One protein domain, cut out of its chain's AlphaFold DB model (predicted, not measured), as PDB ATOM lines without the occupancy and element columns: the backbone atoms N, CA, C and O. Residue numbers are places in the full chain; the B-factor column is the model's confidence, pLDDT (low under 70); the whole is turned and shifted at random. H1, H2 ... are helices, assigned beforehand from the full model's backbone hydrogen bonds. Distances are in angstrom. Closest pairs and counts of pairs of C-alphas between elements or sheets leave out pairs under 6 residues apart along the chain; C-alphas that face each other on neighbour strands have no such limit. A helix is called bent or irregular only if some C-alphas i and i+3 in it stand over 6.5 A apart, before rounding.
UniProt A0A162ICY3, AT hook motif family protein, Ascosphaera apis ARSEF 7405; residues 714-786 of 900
ATOM      1  N   GLY A 714     133.456 133.393 135.787       90.56
ATOM      2  CA  GLY A 714     132.695 134.542 136.286       90.56
ATOM      3  C   GLY A 714     133.537 135.815 136.289       90.56
ATOM      4  O   GLY A 714     133.129 136.827 135.728       90.56
ATOM      5  N   VAL A 715     134.756 135.739 136.835       92.31
ATOM      6  CA  VAL A 715     135.688 136.875 136.939       92.31
ATOM      7  C   VAL A 715     135.983 137.494 135.566       92.31
ATOM      8  O   VAL A 715     135.851 138.697 135.394       92.31
ATOM      9  N   ARG A 716     136.274 136.683 134.541       93.44
ATOM     10  CA  ARG A 716     136.571 137.153 133.166       93.44
ATOM     11  C   ARG A 716     135.447 137.945 132.484       93.44
ATOM     12  O   ARG A 716     135.689 138.595 131.467       93.44
ATOM     13  N   SER A 717     134.231 137.853 133.020       94.50
ATOM     14  CA  SER A 717     133.011 138.456 132.475       94.50
ATOM     15  C   SER A 717     132.422 139.534 133.397       94.50
ATOM     16  O   SER A 717     131.261 139.897 133.238       94.50
ATOM     17  N   ARG A 718     133.199 140.040 134.366       95.06
ATOM     18  CA  ARG A 718     132.805 141.149 135.243       95.06
ATOM     19  C   ARG A 718     133.279 142.485 134.681       95.06
ATOM     20  O   ARG A 718     134.473 142.682 134.468       95.06
ATOM     21  N   GLN A 719     132.335 143.402 134.492       94.75
ATOM     22  CA  GLN A 719     132.606 144.773 134.064       94.75
ATOM     23  C   GLN A 719     133.148 145.640 135.216       94.75
ATOM     24  O   GLN A 719     133.910 146.562 134.973       94.75
ATOM     25  N   ASP A 720     132.851 145.299 136.477       94.88
ATOM     26  CA  ASP A 720     133.304 146.030 137.675       94.88
ATOM     27  C   ASP A 720     134.762 145.744 138.094       94.88
ATOM     28  O   ASP A 720     135.196 146.139 139.177       94.88
ATOM     29  N   ILE A 721     135.531 145.051 137.248       95.50
ATOM     30  CA  ILE A 721     136.968 144.822 137.459       95.50
ATOM     31  C   ILE A 721     137.802 146.044 137.066       95.50
ATOM     32  O   ILE A 721     138.905 146.194 137.581       95.50
ATOM     33  N   ILE A 722     137.312 146.909 136.178       95.38
ATOM     34  CA  ILE A 722     138.031 148.094 135.703       95.38
ATOM     35  C   ILE A 722     137.045 149.246 135.477       95.38
ATOM     36  O   ILE A 722     135.902 149.026 135.086       95.38
ATOM     37  N   SER A 723     137.474 150.476 135.743       95.00
ATOM     38  CA  SER A 723     136.695 151.689 135.469       95.00
ATOM     39  C   SER A 723     137.069 152.272 134.107       95.00
ATOM     40  O   SER A 723     138.220 152.174 133.682       95.00
ATOM     41  N   ALA A 724     136.121 152.940 133.445       93.94
ATOM     42  CA  ALA A 724     136.419 153.768 132.277       93.94
ATOM     43  C   ALA A 724     137.378 154.912 132.650       93.94
ATOM     44  O   ALA A 724     137.348 155.408 133.781       93.94
ATOM     45  N   ILE A 725     138.230 155.339 131.717       91.69
ATOM     46  CA  ILE A 725     139.261 156.323 132.032       91.69
ATOM     47  C   ILE A 725     138.702 157.723 132.283       91.69
ATOM     48  O   ILE A 725     138.033 158.326 131.442       91.69
ATOM     49  N   ASN A 726     139.057 158.293 133.437       92.75
ATOM     50  CA  ASN A 726     138.879 159.718 133.668       92.75
ATOM     51  C   ASN A 726     139.930 160.484 132.838       92.75
ATOM     52  O   ASN A 726     141.100 160.594 133.219       92.75
ATOM     53  N   ARG A 727     139.494 160.998 131.681       85.62
ATOM     54  CA  ARG A 727     140.337 161.734 130.725       85.62
ATOM     55  C   ARG A 727     140.969 162.993 131.341       85.62
ATOM     56  O   ARG A 727     142.092 163.328 130.985       85.62
ATOM     57  N   GLU A 728     140.314 163.645 132.303       88.75
ATOM     58  CA  GLU A 728     140.842 164.830 133.001       88.75
ATOM     59  C   GLU A 728     142.058 164.474 133.868       88.75
ATOM     60  O   GLU A 728     143.090 165.138 133.791       88.75
ATOM     61  N   LYS A 729     141.983 163.378 134.637       83.06
ATOM     62  CA  LYS A 729     143.114 162.856 135.423       83.06
ATOM     63  C   LYS A 729     144.259 162.394 134.522       83.06
ATOM     64  O   LYS A 729     145.413 162.698 134.810       83.06
ATOM     65  N   ALA A 730     143.945 161.720 133.414       80.06
ATOM     66  CA  ALA A 730     144.946 161.306 132.430       80.06
ATOM     67  C   ALA A 730     145.689 162.511 131.814       80.06
ATOM     68  O   ALA A 730     146.914 162.485 131.713       80.06
ATOM     69  N   LEU A 731     144.970 163.588 131.476       81.56
ATOM     70  CA  LEU A 731     145.550 164.839 130.972       81.56
ATOM     71  C   LEU A 731     146.348 165.597 132.044       81.56
ATOM     72  O   LEU A 731     147.430 166.099 131.752       81.56
ATOM     73  N   ALA A 732     145.867 165.645 133.290       81.75
ATOM     74  CA  ALA A 732     146.579 166.279 134.402       81.75
ATOM     75  C   ALA A 732     147.933 165.603 134.702       81.75
ATOM     76  O   ALA A 732     148.877 166.254 135.153       81.75
ATOM     77  N   HIS A 733     148.069 164.311 134.391       72.81
ATOM     78  CA  HIS A 733     149.304 163.535 134.527       72.81
ATOM     79  C   HIS A 733     150.324 163.800 133.389       72.81
ATOM     80  O   HIS A 733     151.036 162.896 132.955       72.81
ATOM     81  N   MET A 734     150.472 165.059 132.942       55.31
ATOM     82  CA  MET A 734     151.470 165.461 131.930       55.31
ATOM     83  C   MET A 734     152.912 165.076 132.311       55.31
ATOM     84  O   MET A 734     153.744 164.811 131.441       55.31
ATOM     85  N   ASN A 735     153.228 165.049 133.610       58.47
ATOM     86  CA  ASN A 735     154.530 164.613 134.108       58.47
ATOM     87  C   ASN A 735     154.581 163.087 134.251       58.47
ATOM     88  O   ASN A 735     154.241 162.520 135.290       58.47
ATOM     89  N   TYR A 736     155.082 162.452 133.192       60.31
ATOM     90  CA  TYR A 736     155.464 161.043 133.105       60.31
ATOM     91  C   TYR A 736     156.065 160.486 134.413       60.31
ATOM     92  O   TYR A 736     157.165 160.863 134.832       60.31
ATOM     93  N   ASN A 737     155.382 159.516 135.023       62.31
ATOM     94  CA  ASN A 737     155.909 158.755 136.150       62.31
ATOM     95  C   ASN A 737     156.488 157.419 135.654       62.31
ATOM     96  O   ASN A 737     155.803 156.563 135.096       62.31
ATOM     97  N   ARG A 738     157.786 157.199 135.895       64.31
ATOM     98  CA  ARG A 738     158.497 155.992 135.436       64.31
ATOM     99  C   ARG A 738     158.011 154.694 136.102       64.31
ATOM    100  O   ARG A 738     158.314 153.621 135.591       64.31
ATOM    101  N   ALA A 739     157.274 154.771 137.210       62.94
ATOM    102  CA  ALA A 739     156.608 153.611 137.806       62.94
ATOM    103  C   ALA A 739     155.320 153.209 137.060       62.94
ATOM    104  O   ALA A 739     154.866 152.077 137.210       62.94
ATOM    105  N   THR A 740     154.745 154.110 136.257       61.09
ATOM    106  CA  THR A 740     153.459 153.920 135.573       61.09
ATOM    107  C   THR A 740     153.525 154.047 134.048       61.09
ATOM    108  O   THR A 740     152.528 153.733 133.416       61.09
ATOM    109  N   ILE A 741     154.683 154.333 133.421       59.47
ATOM    110  CA  ILE A 741     154.896 154.281 131.945       59.47
ATOM    111  C   ILE A 741     154.128 153.151 131.248       59.47
ATOM    112  O   ILE A 741     153.430 153.385 130.261       59.47
ATOM    113  N   ALA A 742     154.268 151.932 131.773       55.78
ATOM    114  CA  ALA A 742     153.728 150.708 131.195       55.78
ATOM    115  C   ALA A 742     152.187 150.647 131.207       55.78
ATOM    116  O   ALA A 742     151.606 149.750 130.608       55.78
ATOM    117  N   ARG A 743     151.546 151.595 131.893       62.00
ATOM    118  CA  ARG A 743     150.110 151.863 131.948       62.00
ATOM    119  C   ARG A 743     149.786 153.156 131.197       62.00
ATOM    120  O   ARG A 743     148.924 153.148 130.331       62.00
ATOM    121  N   ASP A 744     150.492 154.242 131.492       62.41
ATOM    122  CA  ASP A 744     150.127 155.588 131.041       62.41
ATOM    123  C   ASP A 744     150.328 155.759 129.528       62.41
ATOM    124  O   ASP A 744     149.453 156.262 128.833       62.41
ATOM    125  N   VAL A 745     151.444 155.274 128.969       56.53
ATOM    126  CA  VAL A 745     151.656 155.314 127.508       56.53
ATOM    127  C   VAL A 745     150.785 154.273 126.801       56.53
ATOM    128  O   VAL A 745     150.415 154.455 125.644       56.53
ATOM    129  N   LEU A 746     150.433 153.194 127.498       60.19
ATOM    130  CA  LEU A 746     149.549 152.141 127.008       60.19
ATOM    131  C   LEU A 746     148.132 152.684 126.761       60.19
ATOM    132  O   LEU A 746     147.590 152.520 125.672       60.19
ATOM    133  N   ILE A 747     147.616 153.414 127.751       59.12
ATOM    134  CA  ILE A 747     146.410 154.245 127.709       59.12
ATOM    135  C   ILE A 747     146.500 155.282 126.577       59.12
ATOM    136  O   ILE A 747     145.623 155.345 125.725       59.12
ATOM    137  N   SER A 748     147.585 156.062 126.520       54.75
ATOM    138  CA  SER A 748     147.675 157.224 125.619       54.75
ATOM    139  C   SER A 748     147.946 156.899 124.145       54.75
ATOM    140  O   SER A 748     147.853 157.790 123.308       54.75
ATOM    141  N   SER A 749     148.340 155.666 123.811       53.94
ATOM    142  CA  SER A 749     148.729 155.278 122.440       53.94
ATOM    143  C   SER A 749     148.054 154.012 121.916       53.94
ATOM    144  O   SER A 749     148.240 153.660 120.751       53.94
ATOM    145  N   GLY A 750     147.348 153.265 122.769       60.28
ATOM    146  CA  GLY A 750     146.868 151.907 122.498       60.28
ATOM    147  C   GLY A 750     147.987 150.860 122.355       60.28
ATOM    148  O   GLY A 750     147.826 149.716 122.777       60.28
ATOM    149  N   ARG A 751     149.139 151.211 121.762       70.75
ATOM    150  CA  ARG A 751     150.296 150.328 121.543       70.75
ATOM    151  C   ARG A 751     151.606 151.102 121.625       70.75
ATOM    152  O   ARG A 751     151.898 151.935 120.773       70.75
ATOM    153  N   HIS A 752     152.466 150.738 122.575       70.06
ATOM    154  CA  HIS A 752     153.773 151.371 122.730       70.06
ATOM    155  C   HIS A 752     154.698 150.986 121.556       70.06
ATOM    156  O   HIS A 752     155.082 149.813 121.454       70.06
ATOM    157  N   PRO A 753     155.128 151.920 120.682       71.50
ATOM    158  CA  PRO A 753     155.825 151.566 119.441       71.50
ATOM    159  C   PRO A 753     157.217 150.963 119.681       71.50
ATOM    160  O   PRO A 753     157.694 150.157 118.886       71.50
ATOM    161  N   LYS A 754     157.869 151.319 120.797       75.38
ATOM    162  CA  LYS A 754     159.219 150.841 121.150       75.38
ATOM    163  C   LYS A 754     159.232 149.621 122.081       75.38
ATOM    164  O   LYS A 754     160.299 149.067 122.317       75.38
ATOM    165  N   GLU A 755     158.082 149.197 122.618       75.00
ATOM    166  CA  GLU A 755     158.013 148.171 123.679       75.00
ATOM    167  C   GLU A 755     157.034 147.048 123.322       75.00
ATOM    168  O   GLU A 755     156.056 146.775 124.011       75.00
ATOM    169  N   LYS A 756     157.344 146.336 122.233       80.69
ATOM    170  CA  LYS A 756     156.597 145.148 121.792       80.69
ATOM    171  C   LYS A 756     156.226 144.144 122.910       80.69
ATOM    172  O   LYS A 756     155.055 143.770 122.938       80.69
ATOM    173  N   PRO A 757     157.116 143.730 123.844       78.44
ATOM    174  CA  PRO A 757     156.726 142.774 124.886       78.44
ATOM    175  C   PRO A 757     155.636 143.307 125.827       78.44
ATOM    176  O   PRO A 757     154.822 142.524 126.304       78.44
ATOM    177  N   LEU A 758     155.569 144.623 126.065       74.06
ATOM    178  CA  LEU A 758     154.500 145.231 126.859       74.06
ATOM    179  C   LEU A 758     153.144 145.109 126.143       74.06
ATOM    180  O   LEU A 758     152.155 144.712 126.759       74.06
ATOM    181  N   ASN A 759     153.115 145.350 124.829       79.56
ATOM    182  CA  ASN A 759     151.913 145.162 124.010       79.56
ATOM    183  C   ASN A 759     151.450 143.690 124.011       79.56
ATOM    184  O   ASN A 759     150.251 143.421 124.085       79.56
ATOM    185  N   ASP A 760     152.384 142.729 123.992       85.81
ATOM    186  CA  ASP A 760     152.078 141.291 124.089       85.81
ATOM    187  C   ASP A 760     151.514 140.896 125.472       85.81
ATOM    188  O   ASP A 760     150.733 139.944 125.576       85.81
ATOM    189  N   HIS A 761     151.877 141.616 126.543       83.00
ATOM    190  CA  HIS A 761     151.275 141.456 127.871       83.00
ATOM    191  C   HIS A 761     149.869 142.066 127.947       83.00
ATOM    192  O   HIS A 761     148.967 141.404 128.460       83.00
ATOM    193  N   LEU A 762     149.648 143.266 127.391       83.94
ATOM    194  CA  LEU A 762     148.307 143.857 127.312       83.94
ATOM    195  C   LEU A 762     147.355 142.977 126.508       83.94
ATOM    196  O   LEU A 762     146.253 142.706 126.968       83.94
ATOM    197  N   LYS A 763     147.775 142.503 125.328       89.38
ATOM    198  CA  LYS A 763     146.922 141.686 124.454       89.38
ATOM    199  C   LYS A 763     146.375 140.464 125.194       89.38
ATOM    200  O   LYS A 763     145.193 140.165 125.077       89.38
ATOM    201  N   LYS A 764     147.193 139.831 126.043       90.31
ATOM    202  CA  LYS A 764     146.763 138.738 126.930       90.31
ATOM    203  C   LYS A 764     145.793 139.191 128.020       90.31
ATOM    204  O   LYS A 764     144.944 138.400 128.413       90.31
ATOM    205  N   LEU A 765     145.893 140.418 128.527       90.00
ATOM    206  CA  LEU A 765     144.915 140.961 129.473       90.00
ATOM    207  C   LEU A 765     143.548 141.126 128.784       90.00
ATOM    208  O   LEU A 765     142.570 140.557 129.259       90.00
ATOM    209  N   MET A 766     143.508 141.768 127.611       93.00
ATOM    210  CA  MET A 766     142.291 141.935 126.798       93.00
ATOM    211  C   MET A 766     141.673 140.580 126.392       93.00
ATOM    212  O   MET A 766     140.476 140.359 126.540       93.00
ATOM    213  N   GLU A 767     142.495 139.619 125.952       94.00
ATOM    214  CA  GLU A 767     142.060 138.255 125.592       94.00
ATOM    215  C   GLU A 767     141.447 137.468 126.763       94.00
ATOM    216  O   GLU A 767     140.687 136.523 126.541       94.00
ATOM    217  N   ASN A 768     141.786 137.813 128.010       94.25
ATOM    218  CA  ASN A 768     141.243 137.152 129.195       94.25
ATOM    219  C   ASN A 768     140.092 137.936 129.851       94.25
ATOM    220  O   ASN A 768     139.246 137.295 130.473       94.25
ATOM    221  N   PHE A 769     140.017 139.263 129.699       95.31
ATOM    222  CA  PHE A 769     139.013 140.126 130.333       95.31
ATOM    223  C   PHE A 769     138.255 140.949 129.289       95.31
ATOM    224  O   PHE A 769     138.764 141.943 128.780       95.31
ATOM    225  N   LYS A 770     137.001 140.563 129.020       95.06
ATOM    226  CA  LYS A 770     136.170 141.102 127.922       95.06
ATOM    227  C   LYS A 770     135.835 142.599 127.996       95.06
ATOM    228  O   LYS A 770     135.251 143.114 127.054       95.06
ATOM    229  N   PHE A 771     136.135 143.247 129.119       94.38
ATOM    230  CA  PHE A 771     135.853 144.659 129.390       94.38
ATOM    231  C   PHE A 771     137.135 145.483 129.592       94.38
ATOM    232  O   PHE A 771     137.069 146.610 130.066       94.38
ATOM    233  N   VAL A 772     138.312 144.916 129.296       94.06
ATOM    234  CA  VAL A 772     139.590 145.641 129.329       94.06
ATOM    235  C   VAL A 772     139.906 146.125 127.919       94.06
ATOM    236  O   VAL A 772     140.589 145.449 127.152       94.06
ATOM    237  N   ASP A 773     139.393 147.308 127.605       92.81
ATOM    238  CA  ASP A 773     139.667 148.039 126.370       92.81
ATOM    239  C   ASP A 773     140.705 149.149 126.585       92.81
ATOM    240  O   ASP A 773     141.063 149.485 127.715       92.81
ATOM    241  N   TYR A 774     141.192 149.747 125.494       88.75
ATOM    242  CA  TYR A 774     142.188 150.827 125.547       88.75
ATOM    243  C   TYR A 774     141.674 152.105 126.247       88.75
ATOM    244  O   TYR A 774     142.477 152.901 126.720       88.75
ATOM    245  N   GLU A 775     140.351 152.282 126.361       89.38
ATOM    246  CA  GLU A 775     139.711 153.396 127.085       89.38
ATOM    247  C   GLU A 775     139.517 153.143 128.595       89.38
ATOM    248  O   GLU A 775     138.847 153.921 129.276       89.38
ATOM    249  N   MET A 776     140.064 152.054 129.143       93.00
ATOM    250  CA  MET A 776     139.844 151.657 130.536       93.00
ATOM    251  C   MET A 776     141.065 151.941 131.421       93.00
ATOM    252  O   MET A 776     142.214 151.702 131.046       93.00
ATOM    253  N   ASP A 777     140.824 152.430 132.636       91.62
ATOM    254  CA  ASP A 777     141.878 152.836 133.560       91.62
ATOM    255  C   ASP A 777     142.480 151.638 134.302       91.62
ATOM    256  O   ASP A 777     141.993 151.188 135.343       91.62
ATOM    257  N   LEU A 778     143.618 151.163 133.799       89.75
ATOM    258  CA  LEU A 778     144.412 150.093 134.401       89.75
ATOM    259  C   LEU A 778     145.015 150.451 135.782       89.75
ATOM    260  O   LEU A 778     145.710 149.604 136.356       89.75
ATOM    261  N   THR A 779     144.824 151.660 136.342       88.44
ATOM    262  CA  THR A 779     145.028 151.921 137.787       88.44
ATOM    263  C   THR A 779     143.940 151.263 138.627       88.44
ATOM    264  O   THR A 779     144.249 150.671 139.656       88.44
ATOM    265  N   THR A 780     142.694 151.301 138.149       93.38
ATOM    266  CA  THR A 780     141.493 150.829 138.857       93.38
ATOM    267  C   THR A 780     141.268 149.320 138.752       93.38
ATOM    268  O   THR A 780     140.293 148.803 139.293       93.38
ATOM    269  N   PHE A 781     142.161 148.605 138.058       94.69
ATOM    270  CA  PHE A 781     142.029 147.171 137.822       94.69
ATOM    271  C   PHE A 781     142.070 146.374 139.136       94.69
ATOM    272  O   PHE A 781     143.073 146.380 139.857       94.69
ATOM    273  N   ARG A 782     140.984 145.654 139.420       94.31
ATOM    274  CA  ARG A 782     140.747 144.893 140.653       94.31
ATOM    275  C   ARG A 782     141.531 143.585 140.717       94.31
ATOM    276  O   ARG A 782     140.991 142.484 140.573       94.31
ATOM    277  N   TRP A 783     142.835 143.722 140.957       91.62
ATOM    278  CA  TRP A 783     143.751 142.605 141.196       91.62
ATOM    279  C   TRP A 783     143.291 141.693 142.341       91.62
ATOM    280  O   TRP A 783     143.497 140.492 142.248       91.62
ATOM    281  N   ASP A 784     142.585 142.228 143.342       90.19
ATOM    282  CA  ASP A 784     141.986 141.488 144.461       90.19
ATOM    283  C   ASP A 784     140.952 140.428 144.029       90.19
ATOM    284  O   ASP A 784     140.827 139.385 144.670       90.19
ATOM    285  N   ILE A 785     140.233 140.664 142.925       92.31
ATOM    286  CA  ILE A 785     139.284 139.699 142.346       92.31
ATOM    287  C   ILE A 785     139.995 138.758 141.357       92.31
ATOM    288  O   ILE A 785     139.611 137.595 141.208       92.31
ATOM    289  N   VAL A 786     141.001 139.269 140.643       90.50
ATOM    290  CA  VAL A 786     141.631 138.602 139.491       90.50
ATOM    291  C   VAL A 786     142.733 137.625 139.886       90.50
ATOM    292  O   VAL A 786     142.753 136.499 139.387       90.50
TER     293      VAL A 786
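AT A GLANCE: This is residues 714 to 786 of the 900 residues of the protein "AT hook motif family protein" of Ascosphaera apis ARSEF 7405 (UniProt A0A162ICY3). The helices stand round an open loop with few contacts between them: residues 714 to 726 lead along one side to H1, H2 stands between H1 and H3, and H3, the longest helix, runs back along the opposite side. Residues 769 to 782 then fold back through the middle and lead to H4, at the same end as the first residues; on the way residues 776 to 777 form a short antiparallel pairing with residues 723 to 724. The printed part has 73 residues with four named helices, H1, H2, H3 and H4 in that order, and no named strand. Its class is all helix, though under half of the residues, 32 of 73, are in named elements. The whole is compact, with a radius of gyration of the C-alphas of 12.3 A and spans of 37 by 27 by 18 A.

HOW THE PARTS SIT: H1, residues 727 to 732, and H2, residues 741 to 749, are close but not clearly touching; their closest C-alphas, those of Ala 730 and Asp 744, are 7.8 A apart. They run opposite ways at a steep tilt of 57 degrees. H2 and H3, residues 756 to 768, are also close but not clearly touching, and the closest C-alphas, those of Ala 742 and Leu 758, are 7.0 A apart. Their lines are about perpendicular, at 78 degrees. H4, residues 783 to 786, is apart from H1, H2 and H3, and H1 and H3 are apart too. Every O i to N i+4 pair is within hydrogen-bond range in H1, against 4 of 5 in H2 and 8 of 9 in H3, while H4 is too short for such a pair.

IN THESE COORDINATES: After residues 714 to 726, H1 begins at C-alpha 727, at (140.337, 161.734, 130.725), and is 8.6 A long from first to last C-alpha. H2 measures 11.4 A and is neither bent nor irregular, but only just: C-alphas 742 and 745 are 6.3 A apart. H3 measures 18.8 A, from C-alpha 756 at (156.597, 145.148, 121.792) to C-alpha 768. H4 measures 4.8 A and ends at C-alpha 786, at (141.631, 138.602, 139.491).

THE WHOLE: The two C-alphas farthest apart, those of Gly 714 and Asn 735, are 37.2 A apart, while those of the first and last printed residues, Gly 714 and Val 786, are 10.3 A apart. The printed part has no cut. The links from H1 to H2 and from H2 to H3 are short, with 8 and 6 residues, and the link from H3 to H4 is long, with 14. The mean pLDDT of the printed part is 81.4; residues 734 to 750 are under 70, and the mean of H2 is 58.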